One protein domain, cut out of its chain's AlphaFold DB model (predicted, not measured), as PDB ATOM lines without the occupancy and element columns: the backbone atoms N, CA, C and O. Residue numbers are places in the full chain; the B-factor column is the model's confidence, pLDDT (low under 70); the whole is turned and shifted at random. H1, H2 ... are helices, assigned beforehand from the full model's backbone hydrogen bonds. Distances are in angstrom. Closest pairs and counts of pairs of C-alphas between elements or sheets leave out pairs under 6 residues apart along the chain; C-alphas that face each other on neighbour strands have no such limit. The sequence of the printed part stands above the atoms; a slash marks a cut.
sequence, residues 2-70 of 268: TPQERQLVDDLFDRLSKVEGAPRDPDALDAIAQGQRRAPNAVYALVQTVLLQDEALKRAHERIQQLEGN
ATOM      1  N   THR A   2     157.330 173.988 195.110       84.50
ATOM      2  CA  THR A   2     156.162 174.330 195.927       84.50
ATOM      3  C   THR A   2     156.451 175.577 196.781       84.50
ATOM      4  O   THR A   2     157.616 175.914 197.007       84.50
ATOM      5  N   PRO A   3     155.422 176.289 197.275       82.50
ATOM      6  CA  PRO A   3     155.623 177.411 198.198       82.50
ATOM      7  C   PRO A   3     156.381 177.012 199.473       82.50
ATOM      8  O   PRO A   3     157.178 177.792 199.978       82.50
ATOM      9  N   GLN A   4     156.172 175.781 199.951       77.81
ATOM     10  CA  GLN A   4     156.853 175.218 201.122       77.81
ATOM     11  C   GLN A   4     158.331 174.930 200.835       77.81
ATOM     12  O   GLN A   4     159.193 175.276 201.635       77.81
ATOM     13  N   GLU A   5     158.647 174.360 199.668       81.88
ATOM     14  CA  GLU A   5     160.037 174.158 199.235       81.88
ATOM     15  C   GLU A   5     160.791 175.484 199.124       81.88
ATOM     16  O   GLU A   5     161.960 175.553 199.489       81.88
ATOM     17  N   ARG A   6     160.127 176.547 198.653       86.75
ATOM     18  CA  ARG A   6     160.731 177.885 198.591       86.75
ATOM     19  C   ARG A   6     161.095 178.403 199.984       86.75
ATOM     20  O   ARG A   6     162.224 178.832 200.165       86.75
ATOM     21  N   GLN A   7     160.199 178.270 200.960       87.44
ATOM     22  CA  GLN A   7     160.473 178.665 202.348       87.44
ATOM     23  C   GLN A   7     161.652 177.894 202.955       87.44
ATOM     24  O   GLN A   7     162.512 178.491 203.589       87.44
ATOM     25  N   LEU A   8     161.734 176.580 202.718       86.38
ATOM     26  CA  LEU A   8     162.853 175.764 203.205       86.38
ATOM     27  C   LEU A   8     164.196 176.186 202.596       86.38
ATOM     28  O   LEU A   8     165.223 176.158 203.274       86.38
ATOM     29  N   VAL A   9     164.193 176.570 201.318       88.44
ATOM     30  CA  VAL A   9     165.382 177.112 200.654       88.44
ATOM     31  C   VAL A   9     165.757 178.469 201.245       88.44
ATOM     32  O   VAL A   9     166.925 178.667 201.574       88.44
ATOM     33  N   ASP A  10     164.794 179.370 201.434       91.38
ATOM     34  CA  ASP A  10     165.036 180.691 202.026       91.38
ATOM     35  C   ASP A  10     165.635 180.558 203.443       91.38
ATOM     36  O   ASP A  10     166.691 181.126 203.731       91.38
ATOM     37  N   ASP A  11     165.055 179.696 204.286       89.44
ATOM     38  CA  ASP A  11     165.550 179.403 205.638       89.44
ATOM     39  C   ASP A  11     166.976 178.819 205.638       89.44
ATOM     40  O   ASP A  11     167.780 179.100 206.536       89.44
ATOM     41  N   LEU A  12     167.309 177.982 204.648       88.31
ATOM     42  CA  LEU A  12     168.653 177.425 204.489       88.31
ATOM     43  C   LEU A  12     169.669 178.532 204.185       88.31
ATOM     44  O   LEU A  12     170.728 178.583 204.818       88.31
ATOM     45  N   PHE A  13     169.356 179.430 203.250       91.31
ATOM     46  CA  PHE A  13     170.245 180.537 202.889       91.31
ATOM     47  C   PHE A  13     170.401 181.554 204.028       91.31
ATOM     48  O   PHE A  13     171.517 182.024 204.266       91.31
ATOM     49  N   ASP A  14     169.352 181.802 204.811       92.75
ATOM     50  CA  ASP A  14     169.417 182.626 206.027       92.75
ATOM     51  C   ASP A  14     170.311 182.024 207.122       92.75
ATOM     52  O   ASP A  14     170.900 182.743 207.936       92.75
ATOM     53  N   ARG A  15     170.432 180.694 207.180       86.56
ATOM     54  CA  ARG A  15     171.392 180.026 208.073       86.56
ATOM     55  C   ARG A  15     172.806 180.076 207.513       86.56
ATOM     56  O   ARG A  15     173.735 180.337 208.275       86.56
ATOM     57  N   LEU A  16     172.974 179.853 206.209       87.69
ATOM     58  CA  LEU A  16     174.280 179.910 205.547       87.69
ATOM     59  C   LEU A  16     174.907 181.307 205.645       87.69
ATOM     60  O   LEU A  16     176.096 181.408 205.942       87.69
ATOM     61  N   SER A  17     174.117 182.374 205.493       88.25
ATOM     62  CA  SER A  17     174.598 183.762 205.588       88.25
ATOM     63  C   SER A  17     175.202 184.092 206.960       88.25
ATOM     64  O   SER A  17     176.211 184.788 207.055       88.25
ATOM     65  N   LYS A  18     174.659 183.518 208.042       88.88
ATOM     66  CA  LYS A  18     175.189 183.693 209.409       88.88
ATOM     67  C   LYS A  18     176.568 183.063 209.606       88.88
ATOM     68  O   LYS A  18     177.308 183.493 210.486       88.88
ATOM     69  N   VAL A  19     176.906 182.045 208.816       85.31
ATOM     70  CA  VAL A  19     178.183 181.314 208.895       85.31
ATOM     71  C   VAL A  19     179.181 181.820 207.847       85.31
ATOM     72  O   VAL A  19     180.367 181.501 207.904       85.31
ATOM     73  N   GLU A  20     178.736 182.663 206.913       82.62
ATOM     74  CA  GLU A  20     179.525 183.103 205.763       82.62
ATOM     75  C   GLU A  20     180.824 183.831 206.143       82.62
ATOM     76  O   GLU A  20     181.821 183.712 205.428       82.62
ATOM     77  N   GLY A  21     180.824 184.532 207.282       81.31
ATOM     78  CA  GLY A  21     181.976 185.268 207.811       81.31
ATOM     79  C   GLY A  21     183.055 184.408 208.480       81.31
ATOM     80  O   GLY A  21     184.053 184.954 208.949       81.31
ATOM     81  N   ALA A  22     182.878 183.085 208.557       82.38
ATOM     82  CA  ALA A  22     183.897 182.195 209.101       82.38
ATOM     83  C   ALA A  22     185.125 182.122 208.165       82.38
ATOM     84  O   ALA A  22     184.960 182.075 206.941       82.38
ATOM     85  N   PRO A  23     186.360 182.086 208.710       82.12
ATOM     86  CA  PRO A  23     187.559 181.905 207.899       82.12
ATOM     87  C   PRO A  23     187.461 180.596 207.112       82.12
ATOM     88  O   PRO A  23     187.214 179.531 207.679       82.12
ATOM     89  N   ARG A  24     187.627 180.693 205.790       87.25
ATOM     90  CA  ARG A  24     187.557 179.555 204.869       87.25
ATOM     91  C   ARG A  24     188.953 179.019 204.600       87.25
ATOM     92  O   ARG A  24     189.905 179.787 204.491       87.25
ATOM     93  N   ASP A  25     189.045 177.706 204.469       91.19
ATOM     94  CA  ASP A  25     190.280 177.027 204.102       91.19
ATOM     95  C   ASP A  25     190.582 177.266 202.605       91.19
ATOM     96  O   ASP A  25     189.724 176.958 201.768       91.19
ATOM     97  N   PRO A  26     191.752 177.834 202.248       90.44
ATOM     98  CA  PRO A  26     192.121 178.078 200.853       90.44
ATOM     99  C   PRO A  26     192.184 176.794 200.012       90.44
ATOM    100  O   PRO A  26     191.718 176.809 198.872       90.44
ATOM    101  N   ASP A  27     192.646 175.669 200.569       90.25
ATOM    102  CA  ASP A  27     192.724 174.399 199.833       90.25
ATOM    103  C   ASP A  27     191.316 173.858 199.534       90.25
ATOM    104  O   ASP A  27     191.039 173.322 198.453       90.25
ATOM    105  N   ALA A  28     190.385 174.048 200.476       88.69
ATOM    106  CA  ALA A  28     188.985 173.691 200.280       88.69
ATOM    107  C   ALA A  28     188.319 174.560 199.200       88.69
ATOM    108  O   ALA A  28     187.539 174.040 198.400       88.69
ATOM    109  N   LEU A  29     188.631 175.860 199.141       91.06
ATOM    110  CA  LEU A  29     188.118 176.755 198.097       91.06
ATOM    111  C   LEU A  29     188.576 176.319 196.702       91.06
ATOM    112  O   LEU A  29     187.749 176.243 195.788       91.06
ATOM    113  N   ASP A  30     189.852 175.967 196.549       94.88
ATOM    114  CA  ASP A  30     190.397 175.493 195.275       94.88
ATOM    115  C   ASP A  30     189.774 174.156 194.849       94.88
ATOM    116  O   ASP A  30     189.384 173.986 193.686       94.88
ATOM    117  N   ALA A  31     189.601 173.219 195.786       92.00
ATOM    118  CA  ALA A  31     188.932 171.947 195.523       92.00
ATOM    119  C   ALA A  31     187.462 172.137 195.107       92.00
ATOM    120  O   ALA A  31     186.999 171.509 194.148       92.00
ATOM    121  N   ILE A  32     186.731 173.035 195.778       88.44
ATOM    122  CA  ILE A  32     185.339 173.369 195.441       88.44
ATOM    123  C   ILE A  32     185.262 174.021 194.056       88.44
ATOM    124  O   ILE A  32     184.413 173.632 193.252       88.44
ATOM    125  N   ALA A  33     186.162 174.954 193.736       91.62
ATOM    126  CA  ALA A  33     186.200 175.608 192.428       91.62
ATOM    127  C   ALA A  33     186.458 174.603 191.290       91.62
ATOM    128  O   ALA A  33     185.806 174.653 190.244       91.62
ATOM    129  N   GLN A  34     187.365 173.643 191.495       93.38
ATOM    130  CA  GLN A  34     187.590 172.549 190.546       93.38
ATOM    131  C   GLN A  34     186.364 171.632 190.426       93.38
ATOM    132  O   GLN A  34     185.985 171.252 189.314       93.38
ATOM    133  N   GLY A  35     185.720 171.305 191.550       89.06
ATOM    134  CA  GLY A  35     184.485 170.522 191.583       89.06
ATOM    135  C   GLY A  35     183.348 171.191 190.809       89.06
ATOM    136  O   GLY A  35     182.689 170.538 190.001       89.06
ATOM    137  N   GLN A  36     183.179 172.505 190.966       91.69
ATOM    138  CA  GLN A  36     182.159 173.281 190.261       91.69
ATOM    139  C   GLN A  36     182.385 173.297 188.743       91.69
ATOM    140  O   GLN A  36     181.426 173.175 187.984       91.69
ATOM    141  N   ARG A  37     183.643 173.375 188.282       92.88
ATOM    142  CA  ARG A  37     183.964 173.269 186.844       92.88
ATOM    143  C   ARG A  37     183.599 171.903 186.262       92.88
ATOM    144  O   ARG A  37     183.203 171.828 185.104       92.88
ATOM    145  N   ARG A  38     183.733 170.829 187.046       93.12
ATOM    146  CA  ARG A  38     183.374 169.460 186.629       93.12
ATOM    147  C   ARG A  38     181.868 169.207 186.685       93.12
ATOM    148  O   ARG A  38     181.348 168.457 185.866       93.12
ATOM    149  N   ALA A  39     181.181 169.813 187.647       88.31
ATOM    150  CA  ALA A  39     179.756 169.628 187.882       88.31
ATOM    151  C   ALA A  39     179.067 170.987 188.110       88.31
ATOM    152  O   ALA A  39     178.786 171.359 189.253       88.31
ATOM    153  N   PRO A  40     178.744 171.735 187.038       86.94
ATOM    154  CA  PRO A  40     178.158 173.075 187.156       86.94
ATOM    155  C   PRO A  40     176.782 173.067 187.841       86.94
ATOM    156  O   PRO A  40     176.427 174.014 188.537       86.94
ATOM    157  N   ASN A  41     176.038 171.962 187.722       89.44
ATOM    158  CA  ASN A  41     174.719 171.788 188.335       89.44
ATOM    159  C   ASN A  41     174.774 171.184 189.755       89.44
ATOM    160  O   ASN A  41     173.729 170.890 190.335       89.44
ATOM    161  N   ALA A  42     175.967 170.985 190.335       87.81
ATOM    162  CA  ALA A  42     176.122 170.347 191.645       87.81
ATOM    163  C   ALA A  42     175.440 171.125 192.776       87.81
ATOM    164  O   ALA A  42     174.939 170.514 193.713       87.81
ATOM    165  N   VAL A  43     175.369 172.456 192.676       89.19
ATOM    166  CA  VAL A  43     174.744 173.307 193.703       89.19
ATOM    167  C   VAL A  43     173.279 172.928 193.921       89.19
ATOM    168  O   VAL A  43     172.844 172.811 195.062       89.19
ATOM    169  N   TYR A  44     172.535 172.651 192.848       86.12
ATOM    170  CA  TYR A  44     171.141 172.217 192.949       86.12
ATOM    171  C   TYR A  44     171.017 170.879 193.692       86.12
ATOM    172  O   TYR A  44     170.202 170.740 194.603       86.12
ATOM    173  N   ALA A  45     171.872 169.907 193.355       86.75
ATOM    174  CA  ALA A  45     171.893 168.610 194.024       86.75
ATOM    175  C   ALA A  45     172.319 168.719 195.499       86.75
ATOM    176  O   ALA A  45     171.752 168.033 196.343       86.75
ATOM    177  N   LEU A  46     173.274 169.597 195.823       89.88
ATOM    178  CA  LEU A  46     173.711 169.858 197.196       89.88
ATOM    179  C   LEU A  46     172.598 170.486 198.039       89.88
ATOM    180  O   LEU A  46     172.377 170.060 199.165       89.88
ATOM    181  N   VAL A  47     171.855 171.454 197.499       90.19
ATOM    182  CA  VAL A  47     170.695 172.021 198.203       90.19
ATOM    183  C   VAL A  47     169.641 170.937 198.433       90.19
ATOM    184  O   VAL A  47     169.160 170.778 199.553       90.19
ATOM    185  N   GLN A  48     169.339 170.127 197.415       85.69
ATOM    186  CA  GLN A  48     168.369 169.038 197.530       85.69
ATOM    187  C   GLN A  48     168.756 168.013 198.612       85.69
ATOM    188  O   GLN A  48     167.896 167.571 199.377       85.69
ATOM    189  N   THR A  49     170.032 167.625 198.694       87.00
ATOM    190  CA  THR A  49     170.501 166.669 199.708       87.00
ATOM    191  C   THR A  49     170.525 167.279 201.103       87.00
ATOM    192  O   THR A  49     170.132 166.604 202.052       87.00
ATOM    193  N   VAL A  50     170.919 168.546 201.240       90.44
ATOM    194  CA  VAL A  50     170.918 169.252 202.530       90.44
ATOM    195  C   VAL A  50     169.498 169.398 203.078       90.44
ATOM    196  O   VAL A  50     169.279 169.134 204.258       90.44
ATOM    197  N   LEU A  51     168.514 169.722 202.234       87.75
ATOM    198  CA  LEU A  51     167.109 169.787 202.653       87.75
ATOM    199  C   LEU A  51     166.580 168.424 203.128       87.75
ATOM    200  O   LEU A  51     165.893 168.345 204.145       87.75
ATOM    201  N   LEU A  52     166.940 167.338 202.434       87.56
ATOM    202  CA  LEU A  52     166.578 165.980 202.851       87.56
ATOM    203  C   LEU A  52     167.217 165.604 204.198       87.56
ATOM    204  O   LEU A  52     166.580 164.957 205.031       87.56
ATOM    205  N   GLN A  53     168.470 166.004 204.411       87.19
ATOM    206  CA  GLN A  53     169.182 165.764 205.665       87.19
ATOM    207  C   GLN A  53     168.576 166.555 206.829       87.19
ATOM    208  O   GLN A  53     168.429 165.991 207.909       87.19
ATOM    209  N   ASP A  54     168.179 167.814 206.625       84.06
ATOM    210  CA  ASP A  54     167.539 168.631 207.668       84.06
ATOM    211  C   ASP A  54     166.199 168.023 208.121       84.06
ATOM    212  O   ASP A  54     165.931 167.912 209.317       84.06
ATOM    213  N   GLU A  55     165.395 167.525 207.181       85.62
ATOM    214  CA  GLU A  55     164.144 166.820 207.485       85.62
ATOM    215  C   GLU A  55     164.393 165.497 208.232       85.62
ATOM    216  O   GLU A  55     163.709 165.178 209.209       85.62
ATOM    217  N   ALA A  56     165.406 164.730 207.817       84.88
ATOM    218  CA  ALA A  56     165.792 163.500 208.502       84.88
ATOM    219  C   ALA A  56     166.284 163.772 209.934       84.88
ATOM    220  O   ALA A  56     165.931 163.033 210.857       84.88
ATOM    221  N   LEU A  57     167.049 164.848 210.136       87.19
ATOM    222  CA  LEU A  57     167.521 165.281 211.450       87.19
ATOM    223  C   LEU A  57     166.366 165.730 212.348       87.19
ATOM    224  O   LEU A  57     166.321 165.323 213.508       87.19
ATOM    225  N   LYS A  58     165.404 166.498 211.821       86.81
ATOM    226  CA  LYS A  58     164.189 166.894 212.557       86.81
ATOM    227  C   LYS A  58     163.400 165.675 213.033       86.81
ATOM    228  O   LYS A  58     163.113 165.564 214.221       86.81
ATOM    229  N   ARG A  59     163.147 164.709 212.145       83.31
ATOM    230  CA  ARG A  59     162.442 163.462 212.498       83.31
ATOM    231  C   ARG A  59     163.209 162.615 213.510       83.31
ATOM    232  O   ARG A  59     162.609 162.053 214.424       83.31
ATOM    233  N   ALA A  60     164.531 162.519 213.367       81.69
ATOM    234  CA  ALA A  60     165.370 161.817 214.335       81.69
ATOM    235  C   ALA A  60     165.300 162.489 215.715       81.69
ATOM    236  O   ALA A  60     165.182 161.802 216.728       81.69
ATOM    237  N   HIS A  61     165.306 163.822 215.751       84.00
ATOM    238  CA  HIS A  61     165.191 164.588 216.985       84.00
ATOM    239  C   HIS A  61     163.827 164.402 217.660       84.00
ATOM    240  O   HIS A  61     163.778 164.103 218.851       84.00
ATOM    241  N   GLU A  62     162.728 164.481 216.907       88.12
ATOM    242  CA  GLU A  62     161.382 164.195 217.424       88.12
ATOM    243  C   GLU A  62     161.282 162.776 217.989       88.12
ATOM    244  O   GLU A  62     160.684 162.559 219.044       88.12
ATOM    245  N   ARG A  63     161.908 161.797 217.327       78.31
ATOM    246  CA  ARG A  63     161.931 160.416 217.811       78.31
ATOM    247  C   ARG A  63     162.696 160.277 219.124       78.31
ATOM    248  O   ARG A  63     162.243 159.540 219.996       78.31
ATOM    249  N   ILE A  64     163.822 160.970 219.272       83.75
ATOM    250  CA  ILE A  64     164.595 160.994 220.521       83.75
ATOM    251  C   ILE A  64     163.763 161.633 221.636       83.75
ATOM    252  O   ILE A  64     163.605 161.021 222.685       83.75
ATOM    253  N   GLN A  65     163.131 162.782 221.383       84.94
ATOM    254  CA  GLN A  65     162.269 163.440 222.370       84.94
ATOM    255  C   GLN A  65     161.075 162.574 222.790       84.94
ATOM    256  O   GLN A  65     160.710 162.560 223.961       84.94
ATOM    257  N   GLN A  66     160.475 161.814 221.868       81.25
ATOM    258  CA  GLN A  66     159.418 160.854 222.206       81.25
ATOM    259  C   GLN A  66     159.929 159.719 223.100       81.25
ATOM    260  O   GLN A  66     159.205 159.261 223.977       81.25
ATOM    261  N   LEU A  67     161.159 159.246 222.886       76.50
ATOM    262  CA  LEU A  67     161.769 158.197 223.710       76.50
ATOM    263  C   LEU A  67     162.195 158.720 225.089       76.50
ATOM    264  O   LEU A  67     162.048 158.011 226.083       76.50
ATOM    265  N   GLU A  68     162.684 159.956 225.156       77.31
ATOM    266  CA  GLU A  68     163.075 160.630 226.397       77.31
ATOM    267  C   GLU A  68     161.852 161.060 227.222       77.31
ATOM    268  O   GLU A  68     161.820 160.857 228.434       77.31
ATOM    269  N   GLY A  69     160.813 161.591 226.571       69.69
ATOM    270  CA  GLY A  69     159.559 162.012 227.202       69.69
ATOM    271  C   GLY A  69     158.680 160.849 227.664       69.69
ATOM    272  O   GLY A  69     157.979 160.978 228.664       69.69
ATOM    273  N   ASN A  70     158.774 159.694 226.998       57.84
ATOM    274  CA  ASN A  70     158.136 158.450 227.441       57.84
ATOM    275  C   ASN A  70     159.018 157.621 228.388       57.84
ATOM    276  O   ASN A  70     158.721 156.442 228.560       57.84
TER     277      ASN A  70
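Overview. This is residues 2 to 70 of the 268 residues of the protein "DUF2076 domain-containing protein" of Tardiphaga robiniae (UniProt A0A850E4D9). Three helices make an open, loosely joined frame: the long H3 is the rod along the longest axis, H1 crosses it at nearly a right angle, and H2 makes a corner at the beginning of H3. The latter part of H3, residues 56 to 69, sticks out past the crossing as a free arm, and the chain from residue 14 to residue 46, with H2 in it, loops out on the other side. The printed part has 69 residues, with three named helices in the order H1, H2, H3 and no named strand; the class is all helix. The whole is only just loose, close to extended, with a radius of gyration of the C-alphas of 16.1 A, and it spans 49 by 30 by 21 A.

Arrangement. H1, residues 3 to 19, only just touches H3, residues 42 to 69, with 3 pairs of C-alphas within 8 A. The closest C-alphas are those of Leu 8 and Leu 51, 7.4 A apart. H1 takes part with residues 8 to 9 alone and H3 with residues 47 to 51 alone. Their lines are about perpendicular, at 88 degrees. H2, residues 26 to 38, is apart from H1. H2 and H3 are close but not clearly touching; their closest C-alphas, of Gln 36 and Ala 42, are 6.9 A apart. They stand at a steep tilt of 63 degrees, opposite ways. In H2 and H3 every O i to N i+4 pair is within hydrogen-bond range; in H1, 11 of 13 are.

Along the chain. H1 begins at C-alpha 3 (155.623, 177.411, 198.198) and is 25.3 A long. H2 measures 18.8 A. H3 measures 40.1 A and ends at C-alpha 69 (159.559, 162.012, 227.202).

Size, cuts and confidence. The C-alphas farthest apart, of Arg 37 and Asn 70, are 50.3 A apart. The printed part has no cut. The link from H1 to H2 is short and that from H2 to H3 tight. The mean pLDDT of the printed part is 86.3, with residues 69 to 70 under 70.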